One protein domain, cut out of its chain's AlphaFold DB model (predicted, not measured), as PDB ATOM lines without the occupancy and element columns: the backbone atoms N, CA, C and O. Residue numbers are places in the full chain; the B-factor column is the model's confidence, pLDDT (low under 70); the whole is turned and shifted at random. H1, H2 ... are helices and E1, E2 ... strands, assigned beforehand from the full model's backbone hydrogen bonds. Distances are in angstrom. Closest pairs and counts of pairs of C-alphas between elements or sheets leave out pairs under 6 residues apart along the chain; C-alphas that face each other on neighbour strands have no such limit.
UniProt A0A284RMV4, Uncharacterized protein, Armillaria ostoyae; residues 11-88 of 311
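This is residues 11 to 88 of the 311 residues of an uncharacterized protein of Armillaria ostoyae (UniProt A0A284RMV4). A helical hairpin, H1 and H2, lies over a two-stranded antiparallel ribbon, E1 and E2, with H1 nearer E1 and the last residues of H2 near E2. The printed part has 78 residues and runs E1, H1, H2, E2, a mixed class. It is compact, radius of gyration of the C-alphas 11.7 A, but elongated, 36 by 22 by 21 A.

Residues 11 to 12 pair antiparallel with residues 19 to 20 of E1, residues 18 to 23. E1 and E2, residues 71 to 78, are antiparallel neighbours at 163 degrees; N 20 and O 75, 2.8 A apart, are within hydrogen-bond range. The closest C-alphas of E1 and H1, residues 29 to 47, are Arg 18 and Ser 39, 7.7 A apart. H1 and H2, residues 51 to 65, touch as a hairpin, closest C-alphas Tyr 38 and Leu 57, 5.8 A, at a shallow tilt of 26 degrees, opposite ways. Every O i to N i+4 pair in H1 and H2 is within hydrogen-bond range. H1 and E2 are apart.

E1 begins at C-alpha 18 (292.855, 246.281, 397.271) and spans 15.4 A; H1 spans 27.4 A, H2 21.0 A. E2 spans 18.3 A, ending at C-alpha 78 (291.012, 244.618, 392.910).

The C-alphas farthest apart, Pro 25 and Arg 49, are 36.0 A apart. The printed part has no cut, and its three links are tight. Residues 86 to 88 have pLDDT under 70.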
ATOM      1  N   ALA A  11     298.719 251.465 399.089       95.88
ATOM      2  CA  ALA A  11     297.793 250.361 398.826       95.88
ATOM      3  C   ALA A  11     297.439 249.644 400.135       95.88
ATOM      4  O   ALA A  11     298.339 249.289 400.894       95.88
ATOM      5  N   ILE A  12     296.148 249.422 400.375       93.88
ATOM      6  CA  ILE A  12     295.601 248.837 401.604       93.88
ATOM      7  C   ILE A  12     294.674 247.668 401.249       93.88
ATOM      8  O   ILE A  12     293.942 247.732 400.257       93.88
ATOM      9  N   GLY A  13     294.703 246.620 402.074       94.31
ATOM     10  CA  GLY A  13     293.812 245.463 401.983       94.31
ATOM     11  C   GLY A  13     294.467 244.185 401.434       94.31
ATOM     12  O   GLY A  13     295.604 244.220 400.943       94.31
ATOM     13  N   PRO A  14     293.767 243.041 401.546       94.62
ATOM     14  CA  PRO A  14     294.234 241.736 401.077       94.62
ATOM     15  C   PRO A  14     294.320 241.658 399.542       94.62
ATOM     16  O   PRO A  14     293.850 242.529 398.816       94.62
ATOM     17  N   ALA A  15     294.919 240.589 399.010       93.38
ATOM     18  CA  ALA A  15     295.122 240.441 397.566       93.38
ATOM     19  C   ALA A  15     293.805 240.427 396.766       93.38
ATOM     20  O   ALA A  15     293.776 240.906 395.634       93.38
ATOM     21  N   GLU A  16     292.732 239.906 397.359       93.31
ATOM     22  CA  GLU A  16     291.395 239.810 396.768       93.31
ATOM     23  C   GLU A  16     290.596 241.116 396.837       93.31
ATOM     24  O   GLU A  16     289.595 241.252 396.137       93.31
ATOM     25  N   PHE A  17     291.026 242.072 397.665       95.00
ATOM     26  CA  PHE A  17     290.396 243.380 397.781       95.00
ATOM     27  C   PHE A  17     291.441 244.443 398.125       95.00
ATOM     28  O   PHE A  17     291.873 244.561 399.273       95.00
ATOM     29  N   ARG A  18     291.842 245.229 397.118       94.81
ATOM     30  CA  ARG A  18     292.855 246.281 397.271       94.81
ATOM     31  C   ARG A  18     292.319 247.651 396.920       94.81
ATOM     32  O   ARG A  18     291.806 247.868 395.822       94.81
ATOM     33  N   VAL A  19     292.562 248.592 397.824       93.81
ATOM     34  CA  VAL A  19     292.261 250.010 397.647       93.81
ATOM     35  C   VAL A  19     293.564 250.800 397.652       93.81
ATOM     36  O   VAL A  19     294.386 250.654 398.555       93.81
ATOM     37  N   CYS A  20     293.761 251.645 396.647       96.00
ATOM     38  CA  CYS A  20     294.798 252.664 396.647       96.00
ATOM     39  C   CYS A  20     294.236 253.960 397.216       96.00
ATOM     40  O   CYS A  20     293.191 254.418 396.771       96.00
ATOM     41  N   ILE A  21     294.940 254.571 398.163       95.62
ATOM     42  CA  ILE A  21     294.565 255.851 398.755       95.62
ATOM     43  C   ILE A  21     295.672 256.887 398.567       95.62
ATOM     44  O   ILE A  21     296.864 256.572 398.572       95.62
ATOM     45  N   THR A  22     295.257 258.143 398.450       95.25
ATOM     46  CA  THR A  22     296.114 259.319 398.591       95.25
ATOM     47  C   THR A  22     295.877 259.905 399.989       95.25
ATOM     48  O   THR A  22     294.778 260.410 400.252       95.25
ATOM     49  N   PRO A  23     296.851 259.822 400.916       94.06
ATOM     50  CA  PRO A  23     296.698 260.284 402.293       94.06
ATOM     51  C   PRO A  23     296.261 261.747 402.394       94.06
ATOM     52  O   PRO A  23     296.805 262.618 401.717       94.06
ATOM     53  N   GLY A  24     295.285 262.017 403.258       91.88
ATOM     54  CA  GLY A  24     294.937 263.364 403.697       91.88
ATOM     55  C   GLY A  24     295.749 263.810 404.917       91.88
ATOM     56  O   GLY A  24     296.413 262.996 405.564       91.88
ATOM     57  N   PRO A  25     295.688 265.103 405.277       93.31
ATOM     58  CA  PRO A  25     296.473 265.673 406.378       93.31
ATOM     59  C   PRO A  25     296.127 265.102 407.764       93.31
ATOM     60  O   PRO A  25     296.890 265.289 408.707       93.31
ATOM     61  N   ARG A  26     294.979 264.428 407.909       94.31
ATOM     62  CA  ARG A  26     294.510 263.803 409.157       94.31
ATOM     63  C   ARG A  26     294.637 262.278 409.137       94.31
ATOM     64  O   ARG A  26     294.129 261.627 410.053       94.31
ATOM     65  N   LEU A  27     295.273 261.692 408.115       94.62
ATOM     66  CA  LEU A  27     295.520 260.252 408.106       94.62
ATOM     67  C   LEU A  27     296.403 259.890 409.306       94.62
ATOM     68  O   LEU A  27     297.440 260.499 409.552       94.62
ATOM     69  N   ALA A  28     295.967 258.890 410.059       94.62
ATOM     70  CA  ALA A  28     296.613 258.436 411.282       94.62
ATOM     71  C   ALA A  28     296.659 256.911 411.269       94.62
ATOM     72  O   ALA A  28     295.864 256.280 410.570       94.62
ATOM     73  N   GLN A  29     297.545 256.316 412.068       95.62
ATOM     74  CA  GLN A  29     297.762 254.866 412.057       95.62
ATOM     75  C   GLN A  29     296.473 254.065 412.294       95.62
ATOM     76  O   GLN A  29     296.246 253.061 411.630       95.62
ATOM     77  N   TYR A  30     295.587 254.539 413.177       94.06
ATOM     78  CA  TYR A  30     294.323 253.853 413.456       94.06
ATOM     79  C   TYR A  30     293.376 253.817 412.247       94.06
ATOM     80  O   TYR A  30     292.608 252.871 412.113       94.06
ATOM     81  N   HIS A  31     293.430 254.814 411.353       95.44
ATOM     82  CA  HIS A  31     292.657 254.794 410.111       95.44
ATOM     83  C   HIS A  31     293.179 253.708 409.172       95.44
ATOM     84  O   HIS A  31     292.382 252.987 408.587       95.44
ATOM     85  N   ILE A  32     294.505 253.568 409.060       95.50
ATOM     86  CA  ILE A  32     295.141 252.534 408.232       95.50
ATOM     87  C   ILE A  32     294.744 251.149 408.753       95.50
ATOM     88  O   ILE A  32     294.205 250.350 407.996       95.50
ATOM     89  N   THR A  33     294.887 250.914 410.061       95.56
ATOM     90  CA  THR A  33     294.488 249.649 410.696       95.56
ATOM     91  C   THR A  33     292.995 249.351 410.523       95.56
ATOM     92  O   THR A  33     292.619 248.208 410.282       95.56
ATOM     93  N   ALA A  34     292.125 250.363 410.607       93.50
ATOM     94  CA  ALA A  34     290.694 250.182 410.365       93.50
ATOM     95  C   ALA A  34     290.388 249.854 408.893       93.50
ATOM     96  O   ALA A  34     289.580 248.968 408.625       93.50
ATOM     97  N   LEU A  35     291.046 250.527 407.942       95.56
ATOM     98  CA  LEU A  35     290.908 250.236 406.512       95.56
ATOM     99  C   LEU A  35     291.358 248.803 406.190       95.56
ATOM    100  O   LEU A  35     290.656 248.113 405.454       95.56
ATOM    101  N   GLU A  36     292.471 248.338 406.765       96.00
ATOM    102  CA  GLU A  36     292.941 246.949 406.643       96.00
ATOM    103  C   GLU A  36     291.914 245.960 407.209       96.00
ATOM    104  O   GLU A  36     291.450 245.078 406.487       96.00
ATOM    105  N   ALA A  37     291.471 246.164 408.453       95.44
ATOM    106  CA  ALA A  37     290.524 245.272 409.120       95.44
ATOM    107  C   ALA A  37     289.168 245.188 408.397       95.44
ATOM    108  O   ALA A  37     288.604 244.102 408.250       95.44
ATOM    109  N   TYR A  38     288.631 246.314 407.913       96.12
ATOM    110  CA  TYR A  38     287.377 246.308 407.154       96.12
ATOM    111  C   TYR A  38     287.534 245.665 405.779       96.12
ATOM    112  O   TYR A  38     286.614 244.982 405.332       96.12
ATOM    113  N   SER A  39     288.686 245.843 405.134       95.12
ATOM    114  CA  SER A  39     289.003 245.207 403.853       95.12
ATOM    115  C   SER A  39     289.079 243.681 403.988       95.12
ATOM    116  O   SER A  39     288.470 242.959 403.202       95.12
ATOM    117  N   GLU A  40     289.763 243.178 405.020       94.94
ATOM    118  CA  GLU A  40     289.842 241.743 405.321       94.94
ATOM    119  C   GLU A  40     288.480 241.154 405.697       94.94
ATOM    120  O   GLU A  40     288.054 240.143 405.132       94.94
ATOM    121  N   GLY A  41     287.761 241.819 406.608       93.00
ATOM    122  CA  GLY A  41     286.420 241.409 407.008       93.00
ATOM    123  C   GLY A  41     285.459 241.360 405.821       93.00
ATOM    124  O   GLY A  41     284.615 240.468 405.752       93.00
ATOM    125  N   LEU A  42     285.601 242.282 404.863       93.06
ATOM    126  CA  LEU A  42     284.753 242.328 403.679       93.06
ATOM    127  C   LEU A  42     284.998 241.127 402.760       93.06
ATOM    128  O   LEU A  42     284.032 240.498 402.326       93.06
ATOM    129  N   VAL A  43     286.262 240.769 402.518       95.19
ATOM    130  CA  VAL A  43     286.616 239.566 401.749       95.19
ATOM    131  C   VAL A  43     286.037 238.317 402.403       95.19
ATOM    132  O   VAL A  43     285.423 237.494 401.720       95.19
ATOM    133  N   GLU A  44     286.180 238.184 403.722       94.38
ATOM    134  CA  GLU A  44     285.664 237.026 404.451       94.38
ATOM    135  C   GLU A  44     284.129 236.976 404.418       94.38
ATOM    136  O   GLU A  44     283.542 235.954 404.062       94.38
ATOM    137  N   ALA A  45     283.449 238.091 404.695       91.62
ATOM    138  CA  ALA A  45     281.991 238.167 404.641       91.62
ATOM    139  C   ALA A  45     281.441 237.865 403.233       91.62
ATOM    140  O   ALA A  45     280.404 237.204 403.106       91.62
ATOM    141  N   HIS A  46     282.151 238.289 402.180       92.81
ATOM    142  CA  HIS A  46     281.803 238.000 400.790       92.81
ATOM    143  C   HIS A  46     281.989 236.514 400.446       92.81
ATOM    144  O   HIS A  46     281.098 235.910 399.841       92.81
ATOM    145  N   LYS A  47     283.087 235.887 400.900       93.12
ATOM    146  CA  LYS A  47     283.312 234.433 400.781       93.12
ATOM    147  C   LYS A  47     282.212 233.637 401.497       93.12
ATOM    148  O   LYS A  47     281.689 232.678 400.928       93.12
ATOM    149  N   SER A  48     281.787 234.070 402.688       91.81
ATOM    150  CA  SER A  48     280.725 233.408 403.464       91.81
ATOM    151  C   SER A  48     279.285 233.795 403.068       91.81
ATOM    152  O   SER A  48     278.342 233.275 403.661       91.81
ATOM    153  N   ARG A  49     279.076 234.716 402.112       90.19
ATOM    154  CA  ARG A  49     277.754 235.249 401.700       90.19
ATOM    155  C   ARG A  49     276.923 235.880 402.838       90.19
ATOM    156  O   ARG A  49     275.692 235.800 402.838       90.19
ATOM    157  N   ARG A  50     277.574 236.547 403.798       88.88
ATOM    158  CA  ARG A  50     276.927 237.199 404.958       88.88
ATOM    159  C   ARG A  50     276.435 238.611 404.614       88.88
ATOM    160  O   ARG A  50     277.092 239.607 404.899       88.88
ATOM    161  N   GLY A  51     275.262 238.701 403.982       87.06
ATOM    162  CA  GLY A  51     274.749 239.940 403.373       87.06
ATOM    163  C   GLY A  51     274.663 241.174 404.284       87.06
ATOM    164  O   GLY A  51     274.967 242.277 403.834       87.06
ATOM    165  N   ASP A  52     274.268 241.024 405.549       87.81
ATOM    166  CA  ASP A  52     274.140 242.175 406.458       87.81
ATOM    167  C   ASP A  52     275.489 242.655 407.005       87.81
ATOM    168  O   ASP A  52     275.711 243.858 407.142       87.81
ATOM    169  N   GLU A  53     276.430 241.737 407.207       90.31
ATOM    170  CA  GLU A  53     277.801 242.059 407.600       90.31
ATOM    171  C   GLU A  53     278.551 242.771 406.471       90.31
ATOM    172  O   GLU A  53     279.208 243.778 406.716       90.31
ATOM    173  N   ILE A  54     278.345 242.342 405.218       90.31
ATOM    174  CA  ILE A  54     278.841 243.046 404.023       90.31
ATOM    175  C   ILE A  54     278.358 244.505 404.023       90.31
ATOM    176  O   ILE A  54     279.156 245.425 403.848       90.31
ATOM    177  N   LYS A  55     277.062 244.754 404.269       87.81
ATOM    178  CA  LYS A  55     276.522 246.126 404.329       87.81
ATOM    179  C   LYS A  55     277.159 246.943 405.449       87.81
ATOM    180  O   LYS A  55     277.465 248.115 405.242       87.81
ATOM    181  N   GLN A  56     277.335 246.352 406.629       91.75
ATOM    182  CA  GLN A  56     277.936 247.040 407.766       91.75
ATOM    183  C   GLN A  56     279.395 247.411 407.484       91.75
ATOM    184  O   GLN A  56     279.770 248.568 407.669       91.75
ATOM    185  N   LEU A  57     280.185 246.464 406.980       92.62
ATOM    186  CA  LEU A  57     281.586 246.675 406.618       92.62
ATOM    187  C   LEU A  57     281.727 247.717 405.504       92.62
ATOM    188  O   LEU A  57     282.572 248.602 405.611       92.62
ATOM    189  N   HIS A  58     280.836 247.712 404.505       92.19
ATOM    190  CA  HIS A  58     280.777 248.771 403.495       92.19
ATOM    191  C   HIS A  58     280.561 250.150 404.090       92.19
ATOM    192  O   HIS A  58     281.262 251.086 403.722       92.19
ATOM    193  N   MET A  59     279.586 250.302 404.989       89.94
ATOM    194  CA  MET A  59     279.312 251.606 405.589       89.94
ATOM    195  C   MET A  59     280.525 252.130 406.359       89.94
ATOM    196  O   MET A  59     280.849 253.307 406.233       89.94
ATOM    197  N   GLN A  60     281.208 251.266 407.114       94.62
ATOM    198  CA  GLN A  60     282.386 251.658 407.890       94.62
ATOM    199  C   GLN A  60     283.585 251.994 406.993       94.62
ATOM    200  O   GLN A  60     284.214 253.034 407.175       94.62
ATOM    201  N   LEU A  61     283.851 251.172 405.973       93.56
ATOM    202  CA  LEU A  61     284.910 251.420 404.996       93.56
ATOM    203  C   LEU A  61     284.678 252.746 404.253       93.56
ATOM    204  O   LEU A  61     285.565 253.597 404.190       93.56
ATOM    205  N   MET A  62     283.458 252.960 403.749       92.44
ATOM    206  CA  MET A  62     283.101 254.172 403.009       92.44
ATOM    207  C   MET A  62     283.099 255.424 403.888       92.44
ATOM    208  O   MET A  62     283.397 256.502 403.385       92.44
ATOM    209  N   ALA A  63     282.797 255.308 405.185       91.50
ATOM    210  CA  ALA A  63     282.863 256.439 406.108       91.50
ATOM    211  C   ALA A  63     284.291 256.992 406.237       91.50
ATOM    212  O   ALA A  63     284.468 258.207 406.259       91.50
ATOM    213  N   ILE A  64     285.304 256.118 406.263       91.62
ATOM    214  CA  ILE A  64     286.714 256.535 406.311       91.62
ATOM    215  C   ILE A  64     287.155 257.096 404.955       91.62
ATOM    216  O   ILE A  64     287.768 258.160 404.904       91.62
ATOM    217  N   LEU A  65     286.815 256.415 403.856       91.56
ATOM    218  CA  LEU A  65     287.203 256.833 402.502       91.56
ATOM    219  C   LEU A  65     286.533 258.143 402.045       91.56
ATOM    220  O   LEU A  65     287.060 258.815 401.162       91.56
ATOM    221  N   ALA A  66     285.384 258.510 402.623       90.25
ATOM    222  CA  ALA A  66     284.669 259.748 402.310       90.25
ATOM    223  C   ALA A  66     285.132 260.971 403.129       90.25
ATOM    224  O   ALA A  66     284.777 262.097 402.771       90.25
ATOM    225  N   ASP A  67     285.901 260.797 404.214       91.00
ATOM    226  CA  ASP A  67     286.486 261.928 404.946       91.00
ATOM    227  C   ASP A  67     287.697 262.461 404.167       91.00
ATOM    228  O   ASP A  67     288.802 261.930 404.261       91.00
ATOM    229  N   VAL A  68     287.490 263.553 403.423       82.88
ATOM    230  CA  VAL A  68     288.521 264.228 402.606       82.88
ATOM    231  C   VAL A  68     289.723 264.695 403.443       82.88
ATOM    232  O   VAL A  68     290.834 264.841 402.931       82.88
ATOM    233  N   GLY A  69     289.532 264.910 404.748       85.44
ATOM    234  CA  GLY A  69     290.624 265.205 405.668       85.44
ATOM    235  C   GLY A  69     291.532 263.999 405.926       85.44
ATOM    236  O   GLY A  69     292.701 264.193 406.256       85.44
ATOM    237  N   VAL A  70     291.023 262.776 405.765       88.25
ATOM    238  CA  VAL A  70     291.725 261.504 406.005       88.25
ATOM    239  C   VAL A  70     292.216 260.882 404.696       88.25
ATOM    240  O   VAL A  70     293.371 260.464 404.624       88.25
ATOM    241  N   VAL A  71     291.389 260.864 403.649       91.00
ATOM    242  CA  VAL A  71     291.722 260.343 402.316       91.00
ATOM    243  C   VAL A  71     291.319 261.370 401.265       91.00
ATOM    244  O   VAL A  71     290.146 261.681 401.105       91.00
ATOM    245  N   THR A  72     292.293 261.909 400.532       89.56
ATOM    246  CA  THR A  72     292.026 262.945 399.514       89.56
ATOM    247  C   THR A  72     291.497 262.360 398.212       89.56
ATOM    248  O   THR A  72     290.682 262.985 397.540       89.56
ATOM    249  N   ASN A  73     291.958 261.162 397.861       90.62
ATOM    250  CA  ASN A  73     291.481 260.401 396.718       90.62
ATOM    251  C   ASN A  73     291.680 258.908 396.981       90.62
ATOM    252  O   ASN A  73     292.616 258.531 397.690       90.62
ATOM    253  N   TRP A  74     290.842 258.061 396.396       93.88
ATOM    254  CA  TRP A  74     291.014 256.615 396.457       93.88
ATOM    255  C   TRP A  74     290.504 255.934 395.194       93.88
ATOM    256  O   TRP A  74     289.651 256.468 394.490       93.88
ATOM    257  N   ASP A  75     291.040 254.749 394.927       91.00
ATOM    258  CA  ASP A  75     290.632 253.897 393.816       91.00
ATOM    259  C   ASP A  75     290.683 252.420 394.227       91.00
ATOM    260  O   ASP A  75     291.541 252.014 395.015       91.00
ATOM    261  N   CYS A  76     289.761 251.604 393.717       90.94
ATOM    262  CA  CYS A  76     289.725 250.168 393.989       90.94
ATOM    263  C   CYS A  76     290.410 249.417 392.845       90.94
ATOM    264  O   CYS A  76     289.899 249.362 391.731       90.94
ATOM    265  N   ILE A  77     291.567 248.820 393.132       89.06
ATOM    266  CA  ILE A  77     292.383 248.135 392.122       89.06
ATOM    267  C   ILE A  77     291.860 246.716 391.871       89.06
ATOM    268  O   ILE A  77     291.850 246.242 390.737       89.06
ATOM    269  N   VAL A  78     291.464 246.017 392.939       89.81
ATOM    270  CA  VAL A  78     291.012 244.618 392.910       89.81
ATOM    271  C   VAL A  78     289.796 244.477 393.819       89.81
ATOM    272  O   VAL A  78     289.797 245.044 394.911       89.81
ATOM    273  N   GLY A  79     288.792 243.706 393.388       85.94
ATOM    274  CA  GLY A  79     287.592 243.413 394.178       85.94
ATOM    275  C   GLY A  79     286.501 244.484 394.078       85.94
ATOM    276  O   GLY A  79     285.702 244.640 395.000       85.94
ATOM    277  N   ALA A  80     286.451 245.237 392.975       84.12
ATOM    278  CA  ALA A  80     285.447 246.278 392.746       84.12
ATOM    279  C   ALA A  80     284.008 245.742 392.865       84.12
ATOM    280  O   ALA A  80     283.126 246.434 393.363       84.12
ATOM    281  N   GLU A  81     283.767 244.491 392.475       84.69
ATOM    282  CA  GLU A  81     282.485 243.800 392.617       84.69
ATOM    283  C   GLU A  81     282.028 243.631 394.069       84.69
ATOM    284  O   GLU A  81     280.828 243.480 394.310       84.69
ATOM    285  N   MET A  82     282.963 243.675 395.024       87.00
ATOM    286  CA  MET A  82     282.639 243.641 396.442       87.00
ATOM    287  C   MET A  82     282.055 244.977 396.885       87.00
ATOM    288  O   MET A  82     281.205 244.972 397.759       87.00
ATOM    289  N   LEU A  83     282.407 246.103 396.254       85.25
ATOM    290  CA  LEU A  83     281.889 247.423 396.611       85.25
ATOM    291  C   LEU A  83     280.446 247.642 396.128       85.25
ATOM    292  O   LEU A  83     280.020 247.132 395.088       85.25
ATOM    293  N   PRO A  84     279.655 248.470 396.838       79.50
ATOM    294  CA  PRO A  84     278.338 248.850 396.352       79.50
ATOM    295  C   PRO A  84     278.474 249.573 395.006       79.50
ATOM    296  O   PRO A  84     279.264 250.505 394.886       79.50
ATOM    297  N   ARG A  85     277.644 249.223 394.010       72.50
ATOM    298  CA  ARG A  85     277.668 249.826 392.652       72.50
ATOM    299  C   ARG A  85     277.716 251.359 392.638       72.50
ATOM    300  O   ARG A  85     278.242 251.945 391.704       72.50
ATOM    301  N   ARG A  86     277.167 252.010 393.667       61.28
ATOM    302  CA  ARG A  86     277.167 253.470 393.830       61.28
ATOM    303  C   ARG A  86     278.558 254.059 394.114       61.28
ATOM    304  O   ARG A  86     278.757 255.228 393.822       61.28
ATOM    305  N   ALA A  87     279.484 253.277 394.669       60.44
ATOM    306  CA  ALA A  87     280.854 253.691 394.979       60.44
ATOM    307  C   ALA A  87     281.805 253.614 393.771       60.44
ATOM    308  O   ALA A  87     282.836 254.269 393.784       60.44
ATOM    309  N   LEU A  88     281.450 252.849 392.731       61.34
ATOM    310  CA  LEU A  88     282.241 252.712 391.498       61.34
ATOM    311  C   LEU A  88     281.855 253.718 390.408       61.34
ATOM    312  O   LEU A  88     282.484 253.765 389.352       61.34
TER     313      LEU A  88